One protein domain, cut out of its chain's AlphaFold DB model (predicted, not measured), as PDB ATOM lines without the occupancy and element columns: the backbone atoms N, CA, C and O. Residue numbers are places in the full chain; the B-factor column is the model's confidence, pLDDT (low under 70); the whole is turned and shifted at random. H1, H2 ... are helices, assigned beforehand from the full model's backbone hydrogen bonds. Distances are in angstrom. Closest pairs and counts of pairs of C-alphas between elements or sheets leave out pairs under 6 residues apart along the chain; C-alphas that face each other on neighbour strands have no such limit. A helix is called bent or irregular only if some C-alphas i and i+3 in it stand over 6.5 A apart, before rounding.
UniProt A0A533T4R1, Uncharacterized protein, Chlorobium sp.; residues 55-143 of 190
ATOM      1  N   LEU A  55     127.466 114.081  92.173       91.38
ATOM      2  CA  LEU A  55     126.483 114.703  93.057       91.38
ATOM      3  C   LEU A  55     127.059 114.941  94.451       91.38
ATOM      4  O   LEU A  55     126.836 116.009  95.021       91.38
ATOM      5  N   THR A  56     127.837 113.993  94.975       91.75
ATOM      6  CA  THR A  56     128.549 114.169  96.246       91.75
ATOM      7  C   THR A  56     129.566 115.301  96.155       91.75
ATOM      8  O   THR A  56     129.549 116.201  96.993       91.75
ATOM      9  N   LEU A  57     130.395 115.321  95.105       93.50
ATOM     10  CA  LEU A  57     131.379 116.390  94.891       93.50
ATOM     11  C   LEU A  57     130.710 117.762  94.762       93.50
ATOM     12  O   LEU A  57     131.215 118.749  95.296       93.50
ATOM     13  N   LEU A  58     129.567 117.824  94.079       94.12
ATOM     14  CA  LEU A  58     128.802 119.051  93.908       94.12
ATOM     15  C   LEU A  58     128.261 119.553  95.247       94.12
ATOM     16  O   LEU A  58     128.434 120.728  95.567       94.12
ATOM     17  N   ALA A  59     127.635 118.676  96.036       93.00
ATOM     18  CA  ALA A  59     127.103 119.029  97.349       93.00
ATOM     19  C   ALA A  59     128.210 119.550  98.277       93.00
ATOM     20  O   ALA A  59     128.078 120.632  98.851       93.00
ATOM     21  N   GLU A  60     129.339 118.841  98.342       93.25
ATOM     22  CA  GLU A  60     130.498 119.273  99.119       93.25
ATOM     23  C   GLU A  60     131.077 120.608  98.630       93.25
ATOM     24  O   GLU A  60     131.453 121.461  99.435       93.25
ATOM     25  N   GLY A  61     131.181 120.802  97.313       93.75
ATOM     26  CA  GLY A  61     131.715 122.026  96.719       93.75
ATOM     27  C   GLY A  61     130.836 123.245  97.001       93.75
ATOM     28  O   GLY A  61     131.347 124.308  97.368       93.75
ATOM     29  N   VAL A  62     129.514 123.083  96.885       94.31
ATOM     30  CA  VAL A  62     128.524 124.130  97.180       94.31
ATOM     31  C   VAL A  62     128.587 124.542  98.650       94.31
ATOM     32  O   VAL A  62     128.550 125.739  98.938       94.31
ATOM     33  N   GLU A  63     128.740 123.584  99.568       92.44
ATOM     34  CA  GLU A  63     128.846 123.847 101.006       92.44
ATOM     35  C   GLU A  63     130.171 124.533 101.390       92.44
ATOM     36  O   GLU A  63     130.193 125.436 102.237       92.44
ATOM     37  N   LYS A  64     131.283 124.145 100.751       93.06
ATOM     38  CA  LYS A  64     132.616 124.724 100.997       93.06
ATOM     39  C   LYS A  64     132.701 126.195 100.563       93.06
ATOM     40  O   LYS A  64     133.350 126.994 101.239       93.06
ATOM     41  N   LEU A  65     132.040 126.580  99.469       93.19
ATOM     42  CA  LEU A  65     132.118 127.931  98.895       93.19
ATOM     43  C   LEU A  65     131.078 128.898  99.480       93.19
ATOM     44  O   LEU A  65     130.102 129.278  98.833       93.19
ATOM     45  N   LYS A  66     131.327 129.367 100.706       89.50
ATOM     46  CA  LYS A  66     130.416 130.275 101.431       89.50
ATOM     47  C   LYS A  66     130.367 131.707 100.883       89.50
ATOM     48  O   LYS A  66     129.356 132.384 101.054       89.50
ATOM     49  N   ASP A  67     131.426 132.156 100.209       90.50
ATOM     50  CA  ASP A  67     131.536 133.524  99.671       90.50
ATOM     51  C   ASP A  67     130.957 133.687  98.251       90.50
ATOM     52  O   ASP A  67     130.904 134.800  97.709       90.50
ATOM     53  N   ALA A  68     130.505 132.584  97.647       93.12
ATOM     54  CA  ALA A  68     129.875 132.574  96.334       93.12
ATOM     55  C   ALA A  68     128.502 133.264  96.352       93.12
ATOM     56  O   ALA A  68     127.875 133.445  97.402       93.12
ATOM     57  N   PHE A  69     127.985 133.621  95.174       93.12
ATOM     58  CA  PHE A  69     126.697 134.311  95.056       93.12
ATOM     59  C   PHE A  69     125.518 133.555  95.703       93.12
ATOM     60  O   PHE A  69     124.563 134.200  96.138       93.12
ATOM     61  N   TRP A  70     125.581 132.220  95.794       92.69
ATOM     62  CA  TRP A  70     124.563 131.388  96.451       92.69
ATOM     63  C   TRP A  70     124.765 131.234  97.962       92.69
ATOM     64  O   TRP A  70     123.826 130.831  98.645       92.69
ATOM     65  N   GLY A  71     125.943 131.551  98.507       91.81
ATOM     66  CA  GLY A  71     126.326 131.174  99.873       91.81
ATOM     67  C   GLY A  71     125.385 131.715 100.952       91.81
ATOM     68  O   GLY A  71     125.005 130.991 101.872       91.81
ATOM     69  N   LYS A  72     124.907 132.959 100.796       89.94
ATOM     70  CA  LYS A  72     123.908 133.552 101.705       89.94
ATOM     71  C   LYS A  72     122.556 132.846 101.645       89.94
ATOM     72  O   LYS A  72     121.916 132.685 102.678       89.94
ATOM     73  N   SER A  73     122.110 132.455 100.453       89.38
ATOM     74  CA  SER A  73     120.855 131.719 100.295       89.38
ATOM     75  C   SER A  73     120.991 130.313 100.867       89.38
ATOM     76  O   SER A  73     120.143 129.896 101.640       89.38
ATOM     77  N   TYR A  74     122.097 129.628 100.572       91.00
ATOM     78  CA  TYR A  74     122.369 128.269 101.036       91.00
ATOM     79  C   TYR A  74     122.475 128.157 102.570       91.00
ATOM     80  O   TYR A  74     122.007 127.185 103.155       91.00
ATOM     81  N   GLY A  75     123.048 129.164 103.239       89.56
ATOM     82  CA  GLY A  75     123.200 129.171 104.700       89.56
ATOM     83  C   GLY A  75     121.927 129.479 105.499       89.56
ATOM     84  O   GLY A  75     121.882 129.178 106.687       89.56
ATOM     85  N   ASN A  76     120.905 130.071 104.871       90.12
ATOM     86  CA  ASN A  76     119.689 130.544 105.552       90.12
ATOM     87  C   ASN A  76     118.466 129.639 105.343       90.12
ATOM     88  O   ASN A  76     117.412 129.899 105.923       90.12
ATOM     89  N   VAL A  77     118.587 128.618 104.497       91.31
ATOM     90  CA  VAL A  77     117.495 127.700 104.163       91.31
ATOM     91  C   VAL A  77     117.542 126.425 104.997       91.31
ATOM     92  O   VAL A  77     118.562 126.076 105.599       91.31
ATOM     93  N   LYS A  78     116.421 125.705 105.015       90.06
ATOM     94  CA  LYS A  78     116.343 124.380 105.634       90.06
ATOM     95  C   LYS A  78     117.098 123.341 104.805       90.06
ATOM     96  O   LYS A  78     117.295 123.510 103.605       90.06
ATOM     97  N   GLU A  79     117.458 122.225 105.433       85.31
ATOM     98  CA  GLU A  79     118.200 121.136 104.780       85.31
ATOM     99  C   GLU A  79     117.490 120.590 103.527       85.31
ATOM    100  O   GLU A  79     118.111 120.352 102.497       85.31
ATOM    101  N   GLU A  80     116.161 120.484 103.578       84.31
ATOM    102  CA  GLU A  80     115.316 120.062 102.451       84.31
ATOM    103  C   GLU A  80     115.412 120.988 101.225       84.31
ATOM    104  O   GLU A  80     115.355 120.529 100.086       84.31
ATOM    105  N   GLU A  81     115.629 122.285 101.443       89.25
ATOM    106  CA  GLU A  81     115.758 123.295 100.389       89.25
ATOM    107  C   GLU A  81     117.193 123.387  99.849       89.25
ATOM    108  O   GLU A  81     117.391 123.754  98.686       89.25
ATOM    109  N   LYS A  82     118.202 123.006 100.647       90.00
ATOM    110  CA  LYS A  82     119.605 122.971 100.205       90.00
ATOM    111  C   LYS A  82     119.803 122.036  99.022       90.00
ATOM    112  O   LYS A  82     120.497 122.412  98.083       90.00
ATOM    113  N   ASN A  83     119.152 120.873  99.023       89.69
ATOM    114  CA  ASN A  83     119.208 119.930  97.901       89.69
ATOM    115  C   ASN A  83     118.694 120.558  96.601       89.69
ATOM    116  O   ASN A  83     119.303 120.387  95.547       89.69
ATOM    117  N   THR A  84     117.613 121.337  96.681       91.38
ATOM    118  CA  THR A  84     117.061 122.066  95.534       91.38
ATOM    119  C   THR A  84     118.039 123.123  95.026       91.38
ATOM    120  O   THR A  84     118.277 123.209  93.823       91.38
ATOM    121  N   ILE A  85     118.659 123.896  95.926       92.12
ATOM    122  CA  ILE A  85     119.672 124.897  95.556       92.12
ATOM    123  C   ILE A  85     120.882 124.227  94.896       92.12
ATOM    124  O   ILE A  85     121.312 124.670  93.832       92.12
ATOM    125  N   THR A  86     121.404 123.147  95.483       94.06
ATOM    126  CA  THR A  86     122.507 122.363  94.913       94.06
ATOM    127  C   THR A  86     122.145 121.833  93.527       94.06
ATOM    128  O   THR A  86     122.957 121.939  92.614       94.06
ATOM    129  N   GLY A  87     120.920 121.331  93.339       92.44
ATOM    130  CA  GLY A  87     120.424 120.866  92.043       92.44
ATOM    131  C   GLY A  87     120.422 121.964  90.980       92.44
ATOM    132  O   GLY A  87     120.966 121.761  89.898       92.44
ATOM    133  N   ILE A  88     119.900 123.150  91.309       94.06
ATOM    134  CA  ILE A  88     119.901 124.312  90.405       94.06
ATOM    135  C   ILE A  88     121.340 124.719  90.062       94.06
ATOM    136  O   ILE A  88     121.676 124.898  88.894       94.06
ATOM    137  N   ILE A  89     122.227 124.831  91.054       94.69
ATOM    138  CA  ILE A  89     123.639 125.165  90.808       94.69
ATOM    139  C   ILE A  89     124.292 124.115  89.897       94.69
ATOM    140  O   ILE A  89     125.007 124.475  88.962       94.69
ATOM    141  N   GLY A  90     124.009 122.834  90.134       94.25
ATOM    142  CA  GLY A  90     124.490 121.719  89.323       94.25
ATOM    143  C   GLY A  90     124.012 121.769  87.878       94.25
ATOM    144  O   GLY A  90     124.805 121.528  86.971       94.25
ATOM    145  N   GLU A  91     122.748 122.118  87.642       93.56
ATOM    146  CA  GLU A  91     122.185 122.285  86.298       93.56
ATOM    147  C   GLU A  91     122.871 123.432  85.548       93.56
ATOM    148  O   GLU A  91     123.335 123.255  84.422       93.56
ATOM    149  N   HIS A  92     123.030 124.584  86.201       93.06
ATOM    150  CA  HIS A  92     123.726 125.733  85.621       93.06
ATOM    151  C   HIS A  92     125.204 125.435  85.330       93.06
ATOM    152  O   HIS A  92     125.718 125.834  84.284       93.06
ATOM    153  N   LEU A  93     125.892 124.722  86.228       93.31
ATOM    154  CA  LEU A  93     127.266 124.281  85.998       93.31
ATOM    155  C   LEU A  93     127.340 123.290  84.830       93.31
ATOM    156  O   LEU A  93     128.198 123.434  83.966       93.31
ATOM    157  N   THR A  94     126.419 122.328  84.768       92.44
ATOM    158  CA  THR A  94     126.342 121.347  83.675       92.44
ATOM    159  C   THR A  94     126.163 122.047  82.334       92.44
ATOM    160  O   THR A  94     126.938 121.796  81.419       92.44
ATOM    161  N   MET A  95     125.232 122.998  82.240       90.50
ATOM    162  CA  MET A  95     124.992 123.776  81.023       90.50
ATOM    163  C   MET A  95     126.239 124.544  80.561       90.50
ATOM    164  O   MET A  95     126.540 124.589  79.368       90.50
ATOM    165  N   LEU A  96     126.994 125.133  81.495       90.62
ATOM    166  CA  LEU A  96     128.251 125.814  81.170       90.62
ATOM    167  C   LEU A  96     129.323 124.842  80.672       90.62
ATOM    168  O   LEU A  96     130.019 125.150  79.705       90.62
ATOM    169  N   LEU A  97     129.460 123.679  81.310       90.88
ATOM    170  CA  LEU A  97     130.428 122.661  80.902       90.88
ATOM    171  C   LEU A  97     130.065 122.050  79.543       90.88
ATOM    172  O   LEU A  97     130.949 121.827  78.722       90.88
ATOM    173  N   GLU A  98     128.778 121.850  79.263       88.06
ATOM    174  CA  GLU A  98     128.295 121.404  77.953       88.06
ATOM    175  C   GLU A  98     128.628 122.420  76.857       88.06
ATOM    176  O   GLU A  98     129.098 122.036  75.785       88.06
ATOM    177  N   ALA A  99     128.456 123.716  77.139       86.44
ATOM    178  CA  ALA A  99     128.827 124.788  76.218       86.44
ATOM    179  C   ALA A  99     130.349 124.893  76.003       86.44
ATOM    180  O   ALA A  99     130.790 125.250  74.911       86.44
ATOM    181  N   ALA A 100     131.152 124.558  77.017       84.88
ATOM    182  CA  ALA A 100     132.613 124.522  76.933       84.88
ATOM    183  C   ALA A 100     133.156 123.297  76.169       84.88
ATOM    184  O   ALA A 100     134.316 123.287  75.753       84.88
ATOM    185  N   GLY A 101     132.328 122.271  75.960       81.25
ATOM    186  CA  GLY A 101     132.690 121.045  75.256       81.25
ATOM    187  C   GLY A 101     133.265 119.946  76.164       81.25
ATOM    188  O   GLY A 101     133.321 120.086  77.385       81.25
ATOM    189  N   PRO A 102     133.714 118.816  75.583       78.06
ATOM    190  CA  PRO A 102     134.043 117.593  76.326       78.06
ATOM    191  C   PRO A 102     135.278 117.709  77.232       78.06
ATOM    192  O   PRO A 102     135.518 116.829  78.052       78.06
ATOM    193  N   GLU A 103     136.078 118.767  77.087       77.56
ATOM    194  CA  GLU A 103     137.202 119.048  77.985       77.56
ATOM    195  C   GLU A 103     136.785 119.816  79.247       77.56
ATOM    196  O   GLU A 103     137.570 119.884  80.188       77.56
ATOM    197  N   GLY A 104     135.582 120.407  79.278       76.25
ATOM    198  CA  GLY A 104     135.058 121.140  80.436       76.25
ATOM    199  C   GLY A 104     135.877 122.369  80.849       76.25
ATOM    200  O   GLY A 104     135.805 122.803  81.999       76.25
ATOM    201  N   LYS A 105     136.686 122.936  79.946       79.56
ATOM    202  CA  LYS A 105     137.549 124.086  80.247       79.56
ATOM    203  C   LYS A 105     136.765 125.395  80.197       79.56
ATOM    204  O   LYS A 105     136.294 125.808  79.142       79.56
ATOM    205  N   LEU A 106     136.678 126.086  81.330       79.69
ATOM    206  CA  LEU A 106     135.961 127.362  81.474       79.69
ATOM    207  C   LEU A 106     136.866 128.589  81.224       79.69
ATOM    208  O   LEU A 106     136.651 129.656  81.793       79.69
ATOM    209  N   ASP A 107     137.876 128.455  80.361       69.12
ATOM    210  CA  ASP A 107     138.961 129.437  80.196       69.12
ATOM    211  C   ASP A 107     138.521 130.732  79.474       69.12
ATOM    212  O   ASP A 107     139.221 131.740  79.503       69.12
ATOM    213  N   GLN A 108     137.333 130.751  78.859       66.75
ATOM    214  CA  GLN A 108     136.822 131.881  78.058       66.75
ATOM    215  C   GLN A 108     136.066 132.955  78.871       66.75
ATOM    216  O   GLN A 108     135.396 133.822  78.308       66.75
ATOM    217  N   LEU A 109     136.197 132.939  80.201       65.50
ATOM    218  CA  LEU A 109     135.580 133.896  81.137       65.50
ATOM    219  C   LEU A 109     135.884 135.375  80.837       65.50
ATOM    220  O   LEU A 109     135.139 136.264  81.262       65.50
ATOM    221  N   GLU A 110     136.982 135.652  80.134       62.47
ATOM    222  CA  GLU A 110     137.450 137.007  79.836       62.47
ATOM    223  C   GLU A 110     136.521 137.766  78.881       62.47
ATOM    224  O   GLU A 110     136.409 138.981  78.994       62.47
ATOM    225  N   GLN A 111     135.759 137.065  78.034       68.62
ATOM    226  CA  GLN A 111     134.880 137.685  77.034       68.62
ATOM    227  C   GLN A 111     133.594 138.300  77.625       68.62
ATOM    228  O   GLN A 111     132.860 139.000  76.928       68.62
ATOM    229  N   LEU A 112     133.312 138.093  78.918       69.06
ATOM    230  CA  LEU A 112     132.109 138.588  79.611       69.06
ATOM    231  C   LEU A 112     132.217 140.058  80.080       69.06
ATOM    232  O   LEU A 112     131.579 140.448  81.063       69.06
ATOM    233  N   GLU A 113     133.023 140.890  79.411       62.84
ATOM    234  CA  GLU A 113     133.359 142.258  79.850       62.84
ATOM    235  C   GLU A 113     132.145 143.182  80.039       62.84
ATOM    236  O   GLU A 113     132.181 144.100  80.856       62.84
ATOM    237  N   SER A 114     131.042 142.911  79.345       69.00
ATOM    238  CA  SER A 114     129.850 143.759  79.319       69.00
ATOM    239  C   SER A 114     128.907 143.600  80.523       69.00
ATOM    240  O   SER A 114     128.014 144.430  80.694       69.00
ATOM    241  N   ALA A 115     129.088 142.593  81.395       81.31
ATOM    242  CA  ALA A 115     128.176 142.337  82.520       81.31
ATOM    243  C   ALA A 115     128.904 141.905  83.818       81.31
ATOM    244  O   ALA A 115     129.126 140.711  84.044       81.31
ATOM    245  N   PRO A 116     129.206 142.832  84.753       83.00
ATOM    246  CA  PRO A 116     130.027 142.535  85.936       83.00
ATOM    247  C   PRO A 116     129.387 141.520  86.894       83.00
ATOM    248  O   PRO A 116     130.082 140.699  87.494       83.00
ATOM    249  N   ARG A 117     128.052 141.528  87.020       85.44
ATOM    250  CA  ARG A 117     127.319 140.563  87.857       85.44
ATOM    251  C   ARG A 117     127.391 139.147  87.286       85.44
ATOM    252  O   ARG A 117     127.643 138.206  88.030       85.44
ATOM    253  N   LEU A 118     127.211 139.017  85.973       85.50
ATOM    254  CA  LEU A 118     127.318 137.736  85.280       85.50
ATOM    255  C   LEU A 118     128.745 137.195  85.380       85.50
ATOM    256  O   LEU A 118     128.928 136.046  85.763       85.50
ATOM    257  N   LYS A 119     129.755 138.048  85.165       87.12
ATOM    258  CA  LYS A 119     131.169 137.686  85.332       87.12
ATOM    259  C   LYS A 119     131.460 137.114  86.721       87.12
ATOM    260  O   LYS A 119     132.167 136.116  86.830       87.12
ATOM    261  N   ARG A 120     130.882 137.696  87.780       88.69
ATOM    262  CA  ARG A 120     130.993 137.144  89.140       88.69
ATOM    263  C   ARG A 120     130.342 135.765  89.255       88.69
ATOM    264  O   ARG A 120     130.974 134.864  89.783       88.69
ATOM    265  N   HIS A 121     129.125 135.583  88.745       89.88
ATOM    266  CA  HIS A 121     128.431 134.295  88.838       89.88
ATOM    267  C   HIS A 121     129.176 133.177  88.100       89.88
ATOM    268  O   HIS A 121     129.364 132.099  88.655       89.88
ATOM    269  N   VAL A 122     129.637 133.433  86.871       89.00
ATOM    270  CA  VAL A 122     130.389 132.429  86.101       89.00
ATOM    271  C   VAL A 122     131.744 132.155  86.762       89.00
ATOM    272  O   VAL A 122     132.164 131.004  86.826       89.00
ATOM    273  N   ARG A 123     132.398 133.171  87.346       90.19
ATOM    274  CA  ARG A 123     133.610 132.974  88.156       90.19
ATOM    275  C   ARG A 123     133.348 132.090  89.377       90.19
ATOM    276  O   ARG A 123     134.143 131.193  89.630       90.19
ATOM    277  N   ASP A 124     132.267 132.323  90.113       92.56
ATOM    278  CA  ASP A 124     131.908 131.507  91.278       92.56
ATOM    279  C   ASP A 124     131.652 130.044  90.864       92.56
ATOM    280  O   ASP A 124     132.123 129.125  91.530       92.56
ATOM    281  N   LEU A 125     130.995 129.813  89.720       93.00
ATOM    282  CA  LEU A 125     130.801 128.469  89.153       93.00
ATOM    283  C   LEU A 125     132.116 127.825  88.682       93.00
ATOM    284  O   LEU A 125     132.308 126.626  88.861       93.00
ATOM    285  N   ALA A 126     133.051 128.602  88.137       90.88
ATOM    286  CA  ALA A 126     134.379 128.102  87.785       90.88
ATOM    287  C   ALA A 126     135.201 127.726  89.029       90.88
ATOM    288  O   ALA A 126     135.894 126.709  89.030       90.88
ATOM    289  N   LEU A 127     135.087 128.501  90.114       92.50
ATOM    290  CA  LEU A 127     135.682 128.155  91.408       92.50
ATOM    291  C   LEU A 127     135.063 126.879  91.989       92.50
ATOM    292  O   LEU A 127     135.793 126.053  92.532       92.50
ATOM    293  N   LEU A 128     133.749 126.689  91.837       94.12
ATOM    294  CA  LEU A 128     133.070 125.447  92.209       94.12
ATOM    295  C   LEU A 128     133.610 124.256  91.416       94.12
ATOM    296  O   LEU A 128     133.986 123.253  92.015       94.12
ATOM    297  N   HIS A 129     133.734 124.385  90.095       92.81
ATOM    298  CA  HIS A 129     134.300 123.334  89.253       92.81
ATOM    299  C   HIS A 129     135.733 122.966  89.675       92.81
ATOM    300  O   HIS A 129     136.056 121.787  89.814       92.81
ATOM    301  N   ALA A 130     136.570 123.964  89.973       91.12
ATOM    302  CA  ALA A 130     137.916 123.740  90.498       91.12
ATOM    303  C   ALA A 130     137.905 123.049  91.878       91.12
ATOM    304  O   ALA A 130     138.710 122.149  92.121       91.12
ATOM    305  N   ALA A 131     136.977 123.420  92.768       91.69
ATOM    306  CA  ALA A 131     136.803 122.784  94.078       91.69
ATOM    307  C   ALA A 131     136.332 121.322  93.972       91.69
ATOM    308  O   ALA A 131     136.655 120.511  94.836       91.69
ATOM    309  N   MET A 132     135.628 120.978  92.893       91.75
ATOM    310  CA  MET A 132     135.230 119.615  92.532       91.75
ATOM    311  C   MET A 132     136.336 118.846  91.789       91.75
ATOM    312  O   MET A 132     136.056 117.836  91.147       91.75
ATOM    313  N   HIS A 133     137.584 119.325  91.833       90.06
ATOM    314  CA  HIS A 133     138.728 118.739  91.125       90.06
ATOM    315  C   HIS A 133     138.540 118.646  89.604       90.06
ATOM    316  O   HIS A 133     139.068 117.735  88.970       90.06
ATOM    317  N   CYS A 134     137.788 119.584  89.024       89.44
ATOM    318  CA  CYS A 134     137.425 119.582  87.609       89.44
ATOM    319  C   CYS A 134     136.736 118.279  87.168       89.44
ATOM    320  O   CYS A 134     136.936 117.812  86.045       89.44
ATOM    321  N   ALA A 135     135.962 117.661  88.069       90.00
ATOM    322  CA  ALA A 135     135.108 116.538  87.712       90.00
ATOM    323  C   ALA A 135     134.135 116.953  86.596       90.00
ATOM    324  O   ALA A 135     133.762 118.117  86.482       90.00
ATOM    325  N   LEU A 136     133.702 115.994  85.780       89.75
ATOM    326  CA  LEU A 136     132.711 116.241  84.737       89.75
ATOM    327  C   LEU A 136     131.361 115.625  85.123       89.75
ATOM    328  O   LEU A 136     131.333 114.551  85.734       89.75
ATOM    329  N   PRO A 137     130.238 116.234  84.700       89.94
ATOM    330  CA  PRO A 137     128.936 115.590  84.738       89.94
ATOM    331  C   PRO A 137     128.991 114.213  84.055       89.94
ATOM    332  O   PRO A 137     129.698 114.065  83.052       89.94
ATOM    333  N   PRO A 138     128.206 113.217  84.506       84.94
ATOM    334  CA  PRO A 138     128.321 111.835  84.030       84.94
ATOM    335  C   PRO A 138     128.263 111.671  82.504       84.94
ATOM    336  O   PRO A 138     128.968 110.839  81.934       84.94
ATOM    337  N   GLN A 139     127.439 112.475  81.822       83.00
ATOM    338  CA  GLN A 139     127.327 112.428  80.362       83.00
ATOM    339  C   GLN A 139     128.587 112.960  79.664       83.00
ATOM    340  O   GLN A 139     129.069 112.329  78.723       83.00
ATOM    341  N   LEU A 140     129.146 114.076  80.140       87.75
ATOM    342  CA  LEU A 140     130.378 114.649  79.595       87.75
ATOM    343  C   LEU A 140     131.595 113.777  79.916       87.75
ATOM    344  O   LEU A 140     132.410 113.554  79.023       87.75
ATOM    345  N   SER A 141     131.672 113.211  81.128       88.12
ATOM    346  CA  SER A 141     132.700 112.219  81.485       88.12
ATOM    347  C   SER A 141     132.660 111.029  80.523       88.12
ATOM    348  O   SER A 141     133.678 110.659  79.938       88.12
ATOM    349  N   ALA A 142     131.468 110.482  80.251       84.00
ATOM    350  CA  ALA A 142     131.316 109.374  79.313       84.00
ATOM    351  C   ALA A 142     131.767 109.737  77.888       84.00
ATOM    352  O   ALA A 142     132.458 108.947  77.246       84.00
ATOM    353  N   ILE A 143     131.414 110.930  77.395       87.94
ATOM    354  CA  ILE A 143     131.866 111.415  76.081       87.94
ATOM    355  C   ILE A 143     133.391 111.531  76.054       87.94
ATOM    356  O   ILE A 143     134.020 111.018  75.130       87.94
TER     357      ILE A 143
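Overview. This is residues 55 to 143 of the 190 residues of an uncharacterized protein of Chlorobium sp. (UniProt A0A533T4R1). One long straight helix, H3, is the spine of a flat slab, and two further helices, H1 and H5, cross over the same side of it, H1 over its earlier part and H5 over its later part. H5 packs on H1 with residues 128 to 131; the short helices H2 and H6 are near the earlier and the later part of H3, and the small irregular H4 is beside the first part of H5. The printed part has 89 residues, with six named helices in the order H1, H2, H3, H4, H5, H6 and no named strand; its class is all helix. It is compact, with a radius of gyration of the C-alphas of 13.0 A, and its C-alphas span 34 by 34 by 17 A.

Arrangement. H1, residues 55 to 64, is the hub, the helix that touches most others, three in number. It touches H3, residues 79 to 100, which touches it with residues 83 to 90 alone; the closest C-alphas are those of Ala 59 and Thr 86, 6.2 A apart, and the lines are about perpendicular, at 74 degrees. H1 also touches H5, residues 116 to 131, which meets it with residues 128 to 131 alone. There the C-alphas of Gly 61 and Ala 131 come closest, at 5.8 A, and the two helices run opposite ways at a steep tilt of 61 degrees. H1 and H2, residues 71 to 76, only just touch, with 3 pairs of C-alphas within 8 A; the closest are those of Glu 63 and Gly 71, 7.8 A apart, and the lines are about perpendicular, at 89 degrees. H2 is close to H3 but not clearly touching, with the C-alphas of Tyr 74 and Lys 82 closest at 6.0 A; they run opposite ways at a shallow tilt of 18 degrees. H3 and H5 are close but not clearly touching, about perpendicular at 82 degrees, and the C-alphas of Leu 93 and Leu 125 are closest, 6.3 A apart. H4, residues 107 to 111, only just touches H5, with 3 pairs of C-alphas within 8 A, and H5 meets it with residues 119 to 123 alone; the closest C-alphas are those of Leu 109 and Lys 119, at 7.2 A. H6, residues 138 to 143, touches no helix but is near H3: the C-alphas of Glu 98 and Leu 140 are closest, at 7.3 A, and the two run the same way at a shallow tilt of 14 degrees. Among the pairs that stay apart are H1 and H6, H2 and H5, and H3 and H4. The helix packing is mostly crossed: of the 3 touching pairs that have a tilt, 0 are at a shallow one. Each O i to N i+4 pair is within hydrogen-bond range in H1, H5 and H6, against 1 of 2 in H2, 16 of 18 in H3 and 0 of 1 in H4, where 1 of 2 O i to N i+3 pairs is within range.

Along the chain. H1 begins at C-alpha 55, (126.483, 114.703, 93.057), and is 14.2 A long from first to last C-alpha. H2 measures 8.8 A. H3, the longest helix with 22 residues, runs 31.5 A from C-alpha 79 at (118.200, 121.136, 104.780) to C-alpha 100. H4 measures 9.7 A and is irregular, with C-alphas 107 and 110 7.7 A apart. H5 runs 22.4 A, and H6, 8.7 A long, ends at C-alpha 143, (131.866, 111.415, 76.081).

Size, cuts and confidence. The two C-alphas farthest apart are those of Asn 76 and Ile 143, at 37.2 A. The printed part has no cut and no long link; the links H2 to H3 and H4 to H5 are tight, and the other three are short. The mean pLDDT of the printed part is 87.4, and residues 107 to 114 are under 70.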